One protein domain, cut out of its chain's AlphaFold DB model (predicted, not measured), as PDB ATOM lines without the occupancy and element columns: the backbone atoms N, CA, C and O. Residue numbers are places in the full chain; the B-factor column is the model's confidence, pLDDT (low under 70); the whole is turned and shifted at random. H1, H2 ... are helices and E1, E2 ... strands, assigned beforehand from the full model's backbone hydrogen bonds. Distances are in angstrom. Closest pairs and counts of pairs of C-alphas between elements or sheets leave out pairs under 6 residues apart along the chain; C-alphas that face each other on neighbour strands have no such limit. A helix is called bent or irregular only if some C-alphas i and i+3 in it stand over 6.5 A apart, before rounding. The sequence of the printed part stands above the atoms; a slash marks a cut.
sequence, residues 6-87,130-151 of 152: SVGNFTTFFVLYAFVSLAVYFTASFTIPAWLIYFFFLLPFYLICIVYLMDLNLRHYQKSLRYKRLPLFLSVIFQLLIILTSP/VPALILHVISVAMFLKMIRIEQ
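What this domain is: This is residues 6 to 87 and 130 to 151 of the 152 residues of an uncharacterized protein of Flavobacterium sp. CLA17 (UniProt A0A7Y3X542). Four long helices lie along one axis in an up-and-down bundle, each running against the one before it: H1 and H2 side by side as one pair, H3 and H4 as the other, with few contacts between the pairs. A small two-stranded ribbon, E1 and E2, sits at one end. The printed part has 104 residues, in the order H1, H2, E1, H3, H4, E2; the sheet E1 - E2 is antiparallel and the class is mostly helix. It is compact, with a radius of gyration of the C-alphas of 14.3 A, and only just elongated, spanning 46 by 23 by 16 A.

Where its parts are: H1, residues 7 to 28, measures 30.9 A and begins at C-alpha 7 (204.825, 132.578, 117.521). H2, residues 32 to 59, measures 39.6 A, with a kink of 26 degrees near residue 43; it is neither bent nor irregular, but only just: C-alphas 40 and 43 are 6.4 A apart. E1 is residues 64 to 66, 7.0 A. H3, residues 69 to 85, measures 24.5 A, and H4, residues 130 to 145, 22.6 A. E2, residues 148 to 150, 6.3 A, ends at C-alpha 150 (198.148, 133.732, 109.855).

How they stand to each other: H1 and H2 touch as a hairpin, opposite ways at a shallow tilt of 3 degrees; their closest C-alphas, Val 7 and Asn 57, are 5.6 A apart. H1, with residues 24 to 28 alone, only just touches H3 at residue 83, with 3 pairs of C-alphas within 8 A; the closest, Ala 28 and Ile 83, are 6.1 A apart. H3 and H4 touch, opposite ways at a shallow tilt of 21 degrees, closest at the C-alphas of Pro 71 and Phe 143, 5.1 A. H2 and H4 are close but not clearly touching, Phe 45 and Val 137 having the closest C-alphas at 7.8 A. H2 and H3 are apart, as are H1 and H4. In E1 and E2, N 66 and O 148 are 2.9 A apart, within hydrogen-bond range. In H1, H3 and H4 every O i to N i+4 pair is within that range; in H2, 22 of 24.

The domain as a whole: The farthest C-alphas, Thr 31 and Gln 151, are 47.0 A apart. Residues 88 to 129, in the link from H3 to H4, are not printed, and C-alphas 87 and 130 are 11.6 A apart across this cut. The links printed whole are tight. The mean pLDDT of the printed part is 91.8, and no printed residue is under 70.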
ATOM      1  N   SER A   6     201.789 136.092 118.927       94.19
ATOM      2  CA  SER A   6     203.061 135.916 118.218       94.19
ATOM      3  C   SER A   6     203.607 134.503 118.446       94.19
ATOM      4  O   SER A   6     203.462 133.932 119.533       94.19
ATOM      5  N   VAL A   7     204.249 133.929 117.427       93.31
ATOM      6  CA  VAL A   7     204.825 132.578 117.521       93.31
ATOM      7  C   VAL A   7     205.862 132.489 118.650       93.31
ATOM      8  O   VAL A   7     205.879 131.501 119.388       93.31
ATOM      9  N   GLY A   8     206.662 133.540 118.850       93.00
ATOM     10  CA  GLY A   8     207.644 133.610 119.934       93.00
ATOM     11  C   GLY A   8     207.008 133.498 121.319       93.00
ATOM     12  O   GLY A   8     207.378 132.620 122.095       93.00
ATOM     13  N   ASN A   9     205.985 134.313 121.608       94.00
ATOM     14  CA  ASN A   9     205.296 134.269 122.902       94.00
ATOM     15  C   ASN A   9     204.615 132.918 123.126       94.00
ATOM     16  O   ASN A   9     204.697 132.356 124.217       94.00
ATOM     17  N   PHE A  10     203.980 132.369 122.087       94.62
ATOM     18  CA  PHE A  10     203.373 131.043 122.149       94.62
ATOM     19  C   PHE A  10     204.399 129.956 122.498       94.62
ATOM     20  O   PHE A  10     204.143 129.123 123.367       94.62
ATOM     21  N   THR A  11     205.570 129.993 121.861       94.94
ATOM     22  CA  THR A  11     206.660 129.040 122.105       94.94
ATOM     23  C   THR A  11     207.158 129.139 123.544       94.94
ATOM     24  O   THR A  11     207.249 128.121 124.225       94.94
ATOM     25  N   THR A  12     207.394 130.352 124.051       95.62
ATOM     26  CA  THR A  12     207.800 130.579 125.448       95.62
ATOM     27  C   THR A  12     206.763 130.046 126.436       95.62
ATOM     28  O   THR A  12     207.122 129.348 127.385       95.62
ATOM     29  N   PHE A  13     205.473 130.311 126.207       95.38
ATOM     30  CA  PHE A  13     204.409 129.786 127.066       95.38
ATOM     31  C   PHE A  13     204.324 128.261 127.026       95.38
ATOM     32  O   PHE A  13     204.107 127.646 128.067       95.38
ATOM     33  N   PHE A  14     204.530 127.640 125.862       95.88
ATOM     34  CA  PHE A  14     204.548 126.183 125.755       95.88
ATOM     35  C   PHE A  14     205.747 125.563 126.484       95.88
ATOM     36  O   PHE A  14     205.588 124.559 127.175       95.88
ATOM     37  N   VAL A  15     206.933 126.170 126.381       96.50
ATOM     38  CA  VAL A  15     208.130 125.732 127.116       96.50
ATOM     39  C   VAL A  15     207.893 125.823 128.623       96.50
ATOM     40  O   VAL A  15     208.106 124.844 129.336       96.50
ATOM     41  N   LEU A  16     207.390 126.963 129.105       96.81
ATOM     42  CA  LEU A  16     207.043 127.146 130.514       96.81
ATOM     43  C   LEU A  16     206.019 126.097 130.970       96.81
ATOM     44  O   LEU A  16     206.196 125.470 132.012       96.81
ATOM     45  N   TYR A  17     204.980 125.872 130.164       95.19
ATOM     46  CA  TYR A  17     203.978 124.843 130.411       95.19
ATOM     47  C   TYR A  17     204.609 123.452 130.547       95.19
ATOM     48  O   TYR A  17     204.305 122.758 131.511       95.19
ATOM     49  N   ALA A  18     205.505 123.050 129.643       94.94
ATOM     50  CA  ALA A  18     206.155 121.742 129.696       94.94
ATOM     51  C   ALA A  18     206.989 121.560 130.977       94.94
ATOM     52  O   ALA A  18     206.886 120.521 131.628       94.94
ATOM     53  N   PHE A  19     207.755 122.580 131.382       95.56
ATOM     54  CA  PHE A  19     208.533 122.545 132.626       95.56
ATOM     55  C   PHE A  19     207.649 122.460 133.870       95.56
ATOM     56  O   PHE A  19     207.878 121.608 134.728       95.56
ATOM     57  N   VAL A  20     206.619 123.306 133.960       94.88
ATOM     58  CA  VAL A  20     205.673 123.287 135.084       94.88
ATOM     59  C   VAL A  20     204.920 121.958 135.127       94.88
ATOM     60  O   VAL A  20     204.783 121.367 136.192       94.88
ATOM     61  N   SER A  21     204.483 121.452 133.974       93.50
ATOM     62  CA  SER A  21     203.795 120.167 133.841       93.50
ATOM     63  C   SER A  21     204.660 119.015 134.363       93.50
ATOM     64  O   SER A  21     204.219 118.258 135.225       93.50
ATOM     65  N   LEU A  22     205.921 118.935 133.922       92.38
ATOM     66  CA  LEU A  22     206.879 117.941 134.410       92.38
ATOM     67  C   LEU A  22     207.110 118.057 135.918       92.38
ATOM     68  O   LEU A  22     207.039 117.045 136.612       92.38
ATOM     69  N   ALA A  23     207.339 119.268 136.436       92.50
ATOM     70  CA  ALA A  23     207.525 119.487 137.869       92.50
ATOM     71  C   ALA A  23     206.314 118.989 138.674       92.50
ATOM     72  O   ALA A  23     206.482 118.252 139.643       92.50
ATOM     73  N   VAL A  24     205.098 119.315 138.222       91.38
ATOM     74  CA  VAL A  24     203.857 118.845 138.847       91.38
ATOM     75  C   VAL A  24     203.787 117.319 138.841       91.38
ATOM     76  O   VAL A  24     203.532 116.742 139.896       91.38
ATOM     77  N   TYR A  25     204.078 116.647 137.722       89.38
ATOM     78  CA  TYR A  25     204.084 115.179 137.669       89.38
ATOM     79  C   TYR A  25     205.108 114.557 138.629       89.38
ATOM     80  O   TYR A  25     204.770 113.636 139.367       89.38
ATOM     81  N   PHE A  26     206.333 115.088 138.695       87.00
ATOM     82  CA  PHE A  26     207.349 114.592 139.631       87.00
ATOM     83  C   PHE A  26     206.940 114.779 141.097       87.00
ATOM     84  O   PHE A  26     207.172 113.883 141.908       87.00
ATOM     85  N   THR A  27     206.307 115.907 141.437       86.25
ATOM     86  CA  THR A  27     205.812 116.154 142.803       86.25
ATOM     87  C   THR A  27     204.573 115.336 143.153       86.25
ATOM     88  O   THR A  27     204.431 114.906 144.294       86.25
ATOM     89  N   ALA A  28     203.684 115.100 142.184       83.12
ATOM     90  CA  ALA A  28     202.456 114.342 142.388       83.12
ATOM     91  C   ALA A  28     202.730 112.846 142.562       83.12
ATOM     92  O   ALA A  28     201.951 112.160 143.213       83.12
ATOM     93  N   SER A  29     203.829 112.334 142.010       79.62
ATOM     94  CA  SER A  29     204.139 110.905 142.025       79.62
ATOM     95  C   SER A  29     205.516 110.673 142.622       79.62
ATOM     96  O   SER A  29     206.504 110.574 141.905       79.62
ATOM     97  N   PHE A  30     205.607 110.577 143.946       74.12
ATOM     98  CA  PHE A  30     206.881 110.382 144.644       74.12
ATOM     99  C   PHE A  30     207.321 108.905 144.647       74.12
ATOM    100  O   PHE A  30     207.565 108.300 145.690       74.12
ATOM    101  N   THR A  31     207.356 108.278 143.468       76.94
ATOM    102  CA  THR A  31     207.683 106.855 143.321       76.94
ATOM    103  C   THR A  31     208.616 106.626 142.133       76.94
ATOM    104  O   THR A  31     208.435 107.197 141.056       76.94
ATOM    105  N   ILE A  32     209.617 105.756 142.318       79.06
ATOM    106  CA  ILE A  32     210.612 105.418 141.283       79.06
ATOM    107  C   ILE A  32     209.944 104.962 139.968       79.06
ATOM    108  O   ILE A  32     210.345 105.456 138.912       79.06
ATOM    109  N   PRO A  33     208.908 104.091 139.972       78.31
ATOM    110  CA  PRO A  33     208.264 103.658 138.733       78.31
ATOM    111  C   PRO A  33     207.593 104.799 137.957       78.31
ATOM    112  O   PRO A  33     207.717 104.855 136.735       78.31
ATOM    113  N   ALA A  34     206.917 105.730 138.638       81.31
ATOM    114  CA  ALA A  34     206.296 106.874 137.970       81.31
ATOM    115  C   ALA A  34     207.343 107.811 137.366       81.31
ATOM    116  O   ALA A  34     207.201 108.245 136.223       81.31
ATOM    117  N   TRP A  35     208.432 108.065 138.095       84.62
ATOM    118  CA  TRP A  35     209.532 108.887 137.595       84.62
ATOM    119  C   TRP A  35     210.170 108.296 136.342       84.62
ATOM    120  O   TRP A  35     210.456 109.047 135.414       84.62
ATOM    121  N   LEU A  36     210.336 106.969 136.270       87.06
ATOM    122  CA  LEU A  36     210.818 106.305 135.056       87.06
ATOM    123  C   LEU A  36     209.890 106.566 133.867       87.06
ATOM    124  O   LEU A  36     210.370 106.923 132.795       87.06
ATOM    125  N   ILE A  37     208.572 106.453 134.051       87.75
ATOM    126  CA  ILE A  37     207.604 106.737 132.981       87.75
ATOM    127  C   ILE A  37     207.728 108.198 132.530       87.75
ATOM    128  O   ILE A  37     207.850 108.470 131.337       87.75
ATOM    129  N   TYR A  38     207.746 109.155 133.455       90.12
ATOM    130  CA  TYR A  38     207.826 110.571 133.089       90.12
ATOM    131  C   TYR A  38     209.160 110.933 132.433       90.12
ATOM    132  O   TYR A  38     209.174 111.659 131.441       90.12
ATOM    133  N   PHE A  39     210.269 110.387 132.926       91.44
ATOM    134  CA  PHE A  39     211.600 110.668 132.401       91.44
ATOM    135  C   PHE A  39     211.850 110.019 131.034       91.44
ATOM    136  O   PHE A  39     212.371 110.670 130.136       91.44
ATOM    137  N   PHE A  40     211.465 108.755 130.841       93.19
ATOM    138  CA  PHE A  40     211.749 108.029 129.598       93.19
ATOM    139  C   PHE A  40     210.683 108.194 128.517       93.19
ATOM    140  O   PHE A  40     210.961 107.911 127.354       93.19
ATOM    141  N   PHE A  41     209.478 108.652 128.862       92.69
ATOM    142  CA  PHE A  41     208.403 108.827 127.888       92.69
ATOM    143  C   PHE A  41     207.973 110.287 127.740       92.69
ATOM    144  O   PHE A  41     207.984 110.834 126.638       92.69
ATOM    145  N   LEU A  42     207.609 110.944 128.843       92.75
ATOM    146  CA  LEU A  42     206.998 112.269 128.771       92.75
ATOM    147  C   LEU A  42     208.018 113.377 128.475       92.75
ATOM    148  O   LEU A  42     207.746 114.279 127.684       92.75
ATOM    149  N   LEU A  43     209.206 113.293 129.072       93.94
ATOM    150  CA  LEU A  43     210.299 114.232 128.838       93.94
ATOM    151  C   LEU A  43     210.782 114.230 127.376       93.94
ATOM    152  O   LEU A  43     210.796 115.313 126.785       93.94
ATOM    153  N   PRO A  44     211.111 113.086 126.734       96.19
ATOM    154  CA  PRO A  44     211.479 113.097 125.319       96.19
ATOM    155  C   PRO A  44     210.323 113.556 124.426       96.19
ATOM    156  O   PRO A  44     210.562 114.268 123.452       96.19
ATOM    157  N   PHE A  45     209.071 113.235 124.771       96.25
ATOM    158  CA  PHE A  45     207.910 113.755 124.049       96.25
ATOM    159  C   PHE A  45     207.834 115.291 124.097       96.25
ATOM    160  O   PHE A  45     207.757 115.932 123.047       96.25
ATOM    161  N   TYR A  46     207.913 115.900 125.285       95.88
ATOM    162  CA  TYR A  46     207.911 117.360 125.402       95.88
ATOM    163  C   TYR A  46     209.118 117.998 124.713       95.88
ATOM    164  O   TYR A  46     208.959 119.045 124.088       95.88
ATOM    165  N   LEU A  47     210.293 117.365 124.762       96.62
ATOM    166  CA  LEU A  47     211.479 117.850 124.060       96.62
ATOM    167  C   LEU A  47     211.244 117.919 122.545       96.62
ATOM    168  O   LEU A  47     211.528 118.947 121.935       96.62
ATOM    169  N   ILE A  48     210.651 116.879 121.948       97.25
ATOM    170  CA  ILE A  48     210.281 116.866 120.522       97.25
ATOM    171  C   ILE A  48     209.301 118.005 120.208       97.25
ATOM    172  O   ILE A  48     209.487 118.726 119.227       97.25
ATOM    173  N   CYS A  49     208.280 118.211 121.044       96.62
ATOM    174  CA  CYS A  49     207.323 119.304 120.866       96.62
ATOM    175  C   CYS A  49     207.978 120.692 120.951       96.62
ATOM    176  O   CYS A  49     207.651 121.574 120.157       96.62
ATOM    177  N   ILE A  50     208.902 120.887 121.896       97.00
ATOM    178  CA  ILE A  50     209.641 122.143 122.059       97.00
ATOM    179  C   ILE A  50     210.527 122.398 120.841       97.00
ATOM    180  O   ILE A  50     210.480 123.493 120.291       97.00
ATOM    181  N   VAL A  51     211.278 121.395 120.379       97.38
ATOM    182  CA  VAL A  51     212.123 121.510 119.179       97.38
ATOM    183  C   VAL A  51     211.279 121.858 117.951       97.38
ATOM    184  O   VAL A  51     211.640 122.761 117.199       97.38
ATOM    185  N   TYR A  52     210.119 121.215 117.781       96.38
ATOM    186  CA  TYR A  52     209.176 121.538 116.709       96.38
ATOM    187  C   TYR A  52     208.705 123.001 116.760       96.38
ATOM    188  O   TYR A  52     208.704 123.690 115.740       96.38
ATOM    189  N   LEU A  53     208.332 123.509 117.939       95.56
ATOM    190  CA  LEU A  53     207.907 124.903 118.083       95.56
ATOM    191  C   LEU A  53     209.059 125.896 117.925       95.56
ATOM    192  O   LEU A  53     208.845 126.976 117.382       95.56
ATOM    193  N   MET A  54     210.271 125.537 118.348       95.06
ATOM    194  CA  MET A  54     211.461 126.347 118.105       95.06
ATOM    195  C   MET A  54     211.754 126.472 116.607       95.06
ATOM    196  O   MET A  54     211.961 127.589 116.141       95.06
ATOM    197  N   ASP A  55     211.700 125.380 115.837       95.88
ATOM    198  CA  ASP A  55     211.833 125.429 114.370       95.88
ATOM    199  C   ASP A  55     210.736 126.303 113.736       95.88
ATOM    200  O   ASP A  55     211.025 127.172 112.909       95.88
ATOM    201  N   LEU A  56     209.486 126.167 114.191       93.62
ATOM    202  CA  LEU A  56     208.368 126.993 113.721       93.62
ATOM    203  C   LEU A  56     208.578 128.483 114.049       93.62
ATOM    204  O   LEU A  56     208.317 129.344 113.207       93.62
ATOM    205  N   ASN A  57     209.102 128.791 115.237       94.25
ATOM    206  CA  ASN A  57     209.456 130.144 115.651       94.25
ATOM    207  C   ASN A  57     210.589 130.736 114.810       94.25
ATOM    208  O   ASN A  57     210.499 131.890 114.408       94.25
ATOM    209  N   LEU A  58     211.615 129.951 114.477       94.56
ATOM    210  CA  LEU A  58     212.711 130.408 113.619       94.56
ATOM    211  C   LEU A  58     212.232 130.713 112.192       94.56
ATOM    212  O   LEU A  58     212.631 131.719 111.611       94.56
ATOM    213  N   ARG A  59     211.334 129.892 111.632       93.19
ATOM    214  CA  ARG A  59     210.797 130.087 110.270       93.19
ATOM    215  C   ARG A  59     209.773 131.216 110.167       93.19
ATOM    216  O   ARG A  59     209.595 131.800 109.097       93.19
ATOM    217  N   HIS A  60     209.043 131.490 111.248       91.69
ATOM    218  CA  HIS A  60     207.865 132.360 111.233       91.69
ATOM    219  C   HIS A  60     207.842 133.370 112.386       91.69
ATOM    220  O   HIS A  60     206.768 133.743 112.854       91.69
ATOM    221  N   TYR A  61     209.015 133.850 112.803       83.69
ATOM    222  CA  TYR A  61     209.204 134.716 113.972       83.69
ATOM    223  C   TYR A  61     208.266 135.937 114.022       83.69
ATOM    224  O   TYR A  61     207.757 136.290 115.083       83.69
ATOM    225  N   GLN A  62     207.999 136.562 112.870       86.00
ATOM    226  CA  GLN A  62     207.152 137.760 112.773       86.00
ATOM    227  C   GLN A  62     205.664 137.466 112.533       86.00
ATOM    228  O   GLN A  62     204.857 138.393 112.512       86.00
ATOM    229  N   LYS A  63     205.274 136.201 112.343       91.25
ATOM    230  CA  LYS A  63     203.878 135.847 112.067       91.25
ATOM    231  C   LYS A  63     203.095 135.638 113.358       91.25
ATOM    232  O   LYS A  63     203.643 135.310 114.413       91.25
ATOM    233  N   SER A  64     201.782 135.807 113.259       92.19
ATOM    234  CA  SER A  64     200.851 135.465 114.325       92.19
ATOM    235  C   SER A  64     200.270 134.067 114.129       92.19
ATOM    236  O   SER A  64     200.227 133.502 113.035       92.19
ATOM    237  N   LEU A  65     199.827 133.493 115.237       93.25
ATOM    238  CA  LEU A  65     199.349 132.132 115.345       93.25
ATOM    239  C   LEU A  65     197.978 132.124 116.018       93.25
ATOM    240  O   LEU A  65     197.738 132.839 116.993       93.25
ATOM    241  N   ARG A  66     197.074 131.286 115.509       93.19
ATOM    242  CA  ARG A  66     195.775 130.999 116.123       93.19
ATOM    243  C   ARG A  66     195.644 129.513 116.401       93.19
ATOM    244  O   ARG A  66     196.047 128.673 115.598       93.19
ATOM    245  N   TYR A  67     195.017 129.185 117.524       92.38
ATOM    246  CA  TYR A  67     194.784 127.803 117.929       92.38
ATOM    247  C   TYR A  67     193.317 127.562 118.303       92.38
ATOM    248  O   TYR A  67     192.516 128.476 118.552       92.38
ATOM    249  N   LYS A  68     192.930 126.284 118.312       92.44
ATOM    250  CA  LYS A  68     191.616 125.842 118.790       92.44
ATOM    251  C   LYS A  68     191.687 125.571 120.292       92.44
ATOM    252  O   LYS A  68     192.600 124.902 120.760       92.44
ATOM    253  N   ARG A  69     190.697 126.063 121.043       92.19
ATOM    254  CA  ARG A  69     190.637 125.904 122.508       92.19
ATOM    255  C   ARG A  69     190.293 124.477 122.947       92.19
ATOM    256  O   ARG A  69     190.734 124.060 124.005       92.19
ATOM    257  N   LEU A  70     189.540 123.729 122.137       92.62
ATOM    258  CA  LEU A  70     189.097 122.371 122.475       92.62
ATOM    259  C   LEU A  70     190.258 121.393 122.770       92.62
ATOM    260  O   LEU A  70     190.260 120.825 123.856       92.62
ATOM    261  N   PRO A  71     191.259 121.203 121.885       90.88
ATOM    262  CA  PRO A  71     192.365 120.280 122.170       90.88
ATOM    263  C   PRO A  71     193.254 120.729 123.342       90.88
ATOM    264  O   PRO A  71     193.830 119.883 124.018       90.88
ATOM    265  N   LEU A  72     193.318 122.036 123.626       91.38
ATOM    266  CA  LEU A  72     193.972 122.562 124.829       91.38
ATOM    267  C   LEU A  72     193.195 122.187 126.101       91.38
ATOM    268  O   LEU A  72     193.774 121.794 127.104       91.38
ATOM    269  N   PHE A  73     191.868 122.294 126.067       93.94
ATOM    270  CA  PHE A  73     191.030 121.892 127.194       93.94
ATOM    271  C   PHE A  73     191.138 120.385 127.466       93.94
ATOM    272  O   PHE A  73     191.296 119.975 128.613       93.94
ATOM    273  N   LEU A  74     191.143 119.565 126.410       94.31
ATOM    274  CA  LEU A  74     191.356 118.121 126.525       94.31
ATOM    275  C   LEU A  74     192.732 117.781 127.114       94.31
ATOM    276  O   LEU A  74     192.813 116.914 127.982       94.31
ATOM    277  N   SER A  75     193.803 118.483 126.718       93.00
ATOM    278  CA  SER A  75     195.137 118.211 127.270       93.00
ATOM    279  C   SER A  75     195.201 118.507 128.768       93.00
ATOM    280  O   SER A  75     195.809 117.728 129.501       93.00
ATOM    281  N   VAL A  76     194.525 119.567 129.226       93.81
ATOM    282  CA  VAL A  76     194.394 119.901 130.654       93.81
ATOM    283  C   VAL A  76     193.585 118.841 131.406       93.81
ATOM    284  O   VAL A  76     194.010 118.410 132.474       93.81
ATOM    285  N   ILE A  77     192.465 118.363 130.850       95.12
ATOM    286  CA  ILE A  77     191.676 117.284 131.472       95.12
ATOM    287  C   ILE A  77     192.524 116.024 131.652       95.12
ATOM    288  O   ILE A  77     192.561 115.461 132.745       95.12
ATOM    289  N   PHE A  78     193.222 115.582 130.604       95.25
ATOM    290  CA  PHE A  78     194.040 114.372 130.697       95.25
ATOM    291  C   PHE A  78     195.234 114.554 131.633       95.25
ATOM    292  O   PHE A  78     195.585 113.623 132.348       95.25
ATOM    293  N   GLN A  79     195.806 115.756 131.704       93.94
ATOM    294  CA  GLN A  79     196.843 116.081 132.681       93.94
ATOM    295  C   GLN A  79     196.338 115.954 134.121       93.94
ATOM    296  O   GLN A  79     197.005 115.335 134.949       93.94
ATOM    297  N   LEU A  80     195.144 116.472 134.420       93.00
ATOM    298  CA  LEU A  80     194.519 116.285 135.730       93.00
ATOM    299  C   LEU A  80     194.265 114.802 136.014       93.00
ATOM    300  O   LEU A  80     194.573 114.332 137.103       93.00
ATOM    301  N   LEU A  81     193.774 114.048 135.028       91.56
ATOM    302  CA  LEU A  81     193.549 112.611 135.174       91.56
ATOM    303  C   LEU A  81     194.849 111.859 135.504       91.56
ATOM    304  O   LEU A  81     194.844 111.009 136.389       91.56
ATOM    305  N   ILE A  82     195.968 112.202 134.855       90.81
ATOM    306  CA  ILE A  82     197.290 111.638 135.168       90.81
ATOM    307  C   ILE A  82     197.671 111.956 136.612       90.81
ATOM    308  O   ILE A  82     198.020 111.041 137.343       90.81
ATOM    309  N   ILE A  83     197.564 113.216 137.049       88.94
ATOM    310  CA  ILE A  83     197.915 113.621 138.423       88.94
ATOM    311  C   ILE A  83     197.116 112.803 139.444       88.94
ATOM    312  O   ILE A  83     197.680 112.241 140.380       88.94
ATOM    313  N   LEU A  84     195.810 112.684 139.218       87.62
ATOM    314  CA  LEU A  84     194.874 111.991 140.097       87.62
ATOM    315  C   LEU A  84     195.096 110.472 140.162       87.62
ATOM    316  O   LEU A  84     194.951 109.870 141.226       87.62
ATOM    317  N   THR A  85     195.444 109.863 139.028       86.50
ATOM    318  CA  THR A  85     195.703 108.417 138.902       86.50
ATOM    319  C   THR A  85     197.150 108.048 139.214       86.50
ATOM    320  O   THR A  85     197.482 106.868 139.304       86.50
ATOM    321  N   SER A  86     198.024 109.039 139.389       84.00
ATOM    322  CA  SER A  86     199.440 108.784 139.582       84.00
ATOM    323  C   SER A  86     199.742 108.150 140.946       84.00
ATOM    324  O   SER A  86     199.103 108.499 141.943       84.00
ATOM    325  N   PRO A  87     200.706 107.215 141.018       79.38
ATOM    326  CA  PRO A  87     201.027 106.522 142.258       79.38
ATOM    327  C   PRO A  87     201.847 107.427 143.188       79.38
ATOM    328  O   PRO A  87     202.958 107.849 142.851       79.38
ATOM    329  N   VAL A 130     198.154 104.789 132.372       88.75
ATOM    330  CA  VAL A 130     198.710 104.574 131.025       88.75
ATOM    331  C   VAL A 130     197.766 105.100 129.931       88.75
ATOM    332  O   VAL A 130     198.225 105.887 129.100       88.75
ATOM    333  N   PRO A 131     196.455 104.771 129.926       92.56
ATOM    334  CA  PRO A 131     195.501 105.389 129.006       92.56
ATOM    335  C   PRO A 131     195.477 106.919 129.088       92.56
ATOM    336  O   PRO A 131     195.493 107.580 128.050       92.56
ATOM    337  N   ALA A 132     195.480 107.495 130.296       92.88
ATOM    338  CA  ALA A 132     195.468 108.943 130.496       92.88
ATOM    339  C   ALA A 132     196.711 109.610 129.894       92.88
ATOM    340  O   ALA A 132     196.606 110.630 129.214       92.88
ATOM    341  N   LEU A 133     197.879 108.998 130.088       92.56
ATOM    342  CA  LEU A 133     199.157 109.451 129.552       92.56
ATOM    343  C   LEU A 133     199.192 109.401 128.017       92.56
ATOM    344  O   LEU A 133     199.596 110.375 127.381       92.56
ATOM    345  N   ILE A 134     198.690 108.321 127.412       95.06
ATOM    346  CA  ILE A 134     198.567 108.202 125.950       95.06
ATOM    347  C   ILE A 134     197.603 109.263 125.398       95.06
ATOM    348  O   ILE A 134     197.935 109.966 124.443       95.06
ATOM    349  N   LEU A 135     196.426 109.421 126.009       96.12
ATOM    350  CA  LEU A 135     195.434 110.414 125.591       96.12
ATOM    351  C   LEU A 135     195.957 111.846 125.740       96.12
ATOM    352  O   LEU A 135     195.709 112.682 124.869       96.12
ATOM    353  N   HIS A 136     196.730 112.125 126.790       95.44
ATOM    354  CA  HIS A 136     197.393 113.410 126.976       95.44
ATOM    355  C   HIS A 136     198.379 113.703 125.842       95.44
ATOM    356  O   HIS A 136     198.293 114.763 125.220       95.44
ATOM    357  N   VAL A 137     199.254 112.748 125.510       95.69
ATOM    358  CA  VAL A 137     200.208 112.867 124.394       95.69
ATOM    359  C   VAL A 137     199.491 113.120 123.070       95.69
ATOM    360  O   VAL A 137     199.831 114.061 122.351       95.69
ATOM    361  N   ILE A 138     198.451 112.340 122.770       96.25
ATOM    362  CA  ILE A 138     197.641 112.515 121.558       96.25
ATOM    363  C   ILE A 138     196.990 113.902 121.544       96.25
ATOM    364  O   ILE A 138     197.013 114.585 120.520       96.25
ATOM    365  N   SER A 139     196.440 114.354 122.671       96.38
ATOM    366  CA  SER A 139     195.798 115.665 122.773       96.38
ATOM    367  C   SER A 139     196.780 116.812 122.544       96.38
ATOM    368  O   SER A 139     196.453 117.747 121.812       96.38
ATOM    369  N   VAL A 140     197.985 116.742 123.117       95.75
ATOM    370  CA  VAL A 140     199.041 117.745 122.911       95.75
ATOM    371  C   VAL A 140     199.511 117.738 121.455       95.75
ATOM    372  O   VAL A 140     199.589 118.794 120.830       95.75
ATOM    373  N   ALA A 141     199.745 116.564 120.865       95.88
ATOM    374  CA  ALA A 141     200.133 116.455 119.461       95.88
ATOM    375  C   ALA A 141     199.051 117.018 118.519       95.88
ATOM    376  O   ALA A 141     199.349 117.787 117.602       95.88
ATOM    377  N   MET A 142     197.776 116.702 118.773       95.94
ATOM    378  CA  MET A 142     196.653 117.274 118.029       95.94
ATOM    379  C   MET A 142     196.551 118.786 118.220       95.94
ATOM    380  O   MET A 142     196.305 119.498 117.247       95.94
ATOM    381  N   PHE A 143     196.753 119.288 119.440       95.69
ATOM    382  CA  PHE A 143     196.775 120.720 119.722       95.69
ATOM    383  C   PHE A 143     197.816 121.430 118.853       95.69
ATOM    384  O   PHE A 143     197.459 122.370 118.141       95.69
ATOM    385  N   LEU A 144     199.054 120.926 118.832       94.94
ATOM    386  CA  LEU A 144     200.139 121.488 118.029       94.94
ATOM    387  C   LEU A 144     199.875 121.383 116.522       94.94
ATOM    388  O   LEU A 144     200.180 122.312 115.783       94.94
ATOM    389  N   LYS A 145     199.254 120.297 116.051       94.25
ATOM    390  CA  LYS A 145     198.897 120.131 114.633       94.25
ATOM    391  C   LYS A 145     197.751 121.049 114.186       94.25
ATOM    392  O   LYS A 145     197.659 121.401 113.016       94.25
ATOM    393  N   MET A 146     196.853 121.426 115.097       93.94
ATOM    394  CA  MET A 146     195.710 122.303 114.801       93.94
ATOM    395  C   MET A 146     196.047 123.796 114.843       93.94
ATOM    396  O   MET A 146     195.166 124.634 114.617       93.94
ATOM    397  N   ILE A 147     197.301 124.125 115.135       93.19
ATOM    398  CA  ILE A 147     197.842 125.468 115.023       93.19
ATOM    399  C   ILE A 147     197.731 125.949 113.572       93.19
ATOM    400  O   ILE A 147     198.084 125.238 112.634       93.19
ATOM    401  N   ARG A 148     197.255 127.182 113.388       92.06
ATOM    402  CA  ARG A 148     197.268 127.867 112.093       92.06
ATOM    403  C   ARG A 148     198.081 129.143 112.200       92.06
ATOM    404  O   ARG A 148     197.848 129.950 113.096       92.06
ATOM    405  N   ILE A 149     199.010 129.308 111.269       90.00
ATOM    406  CA  ILE A 149     199.796 130.528 111.110       90.00
ATOM    407  C   ILE A 149     198.984 131.474 110.229       90.00
ATOM    408  O   ILE A 149     198.555 131.080 109.144       90.00
ATOM    409  N   GLU A 150     198.750 132.698 110.691       86.81
ATOM    410  CA  GLU A 150     198.148 133.732 109.855       86.81
ATOM    411  C   GLU A 150     199.229 134.326 108.949       86.81
ATOM    412  O   GLU A 150     200.304 134.727 109.401       86.81
ATOM    413  N   GLN A 151     198.962 134.327 107.645       75.12
ATOM    414  CA  GLN A 151     199.709 135.149 106.705       75.12
ATOM    415  C   GLN A 151     199.072 136.539 106.773       75.12
ATOM    416  O   GLN A 151     197.884 136.664 106.478       75.12
TER     417      GLN A 151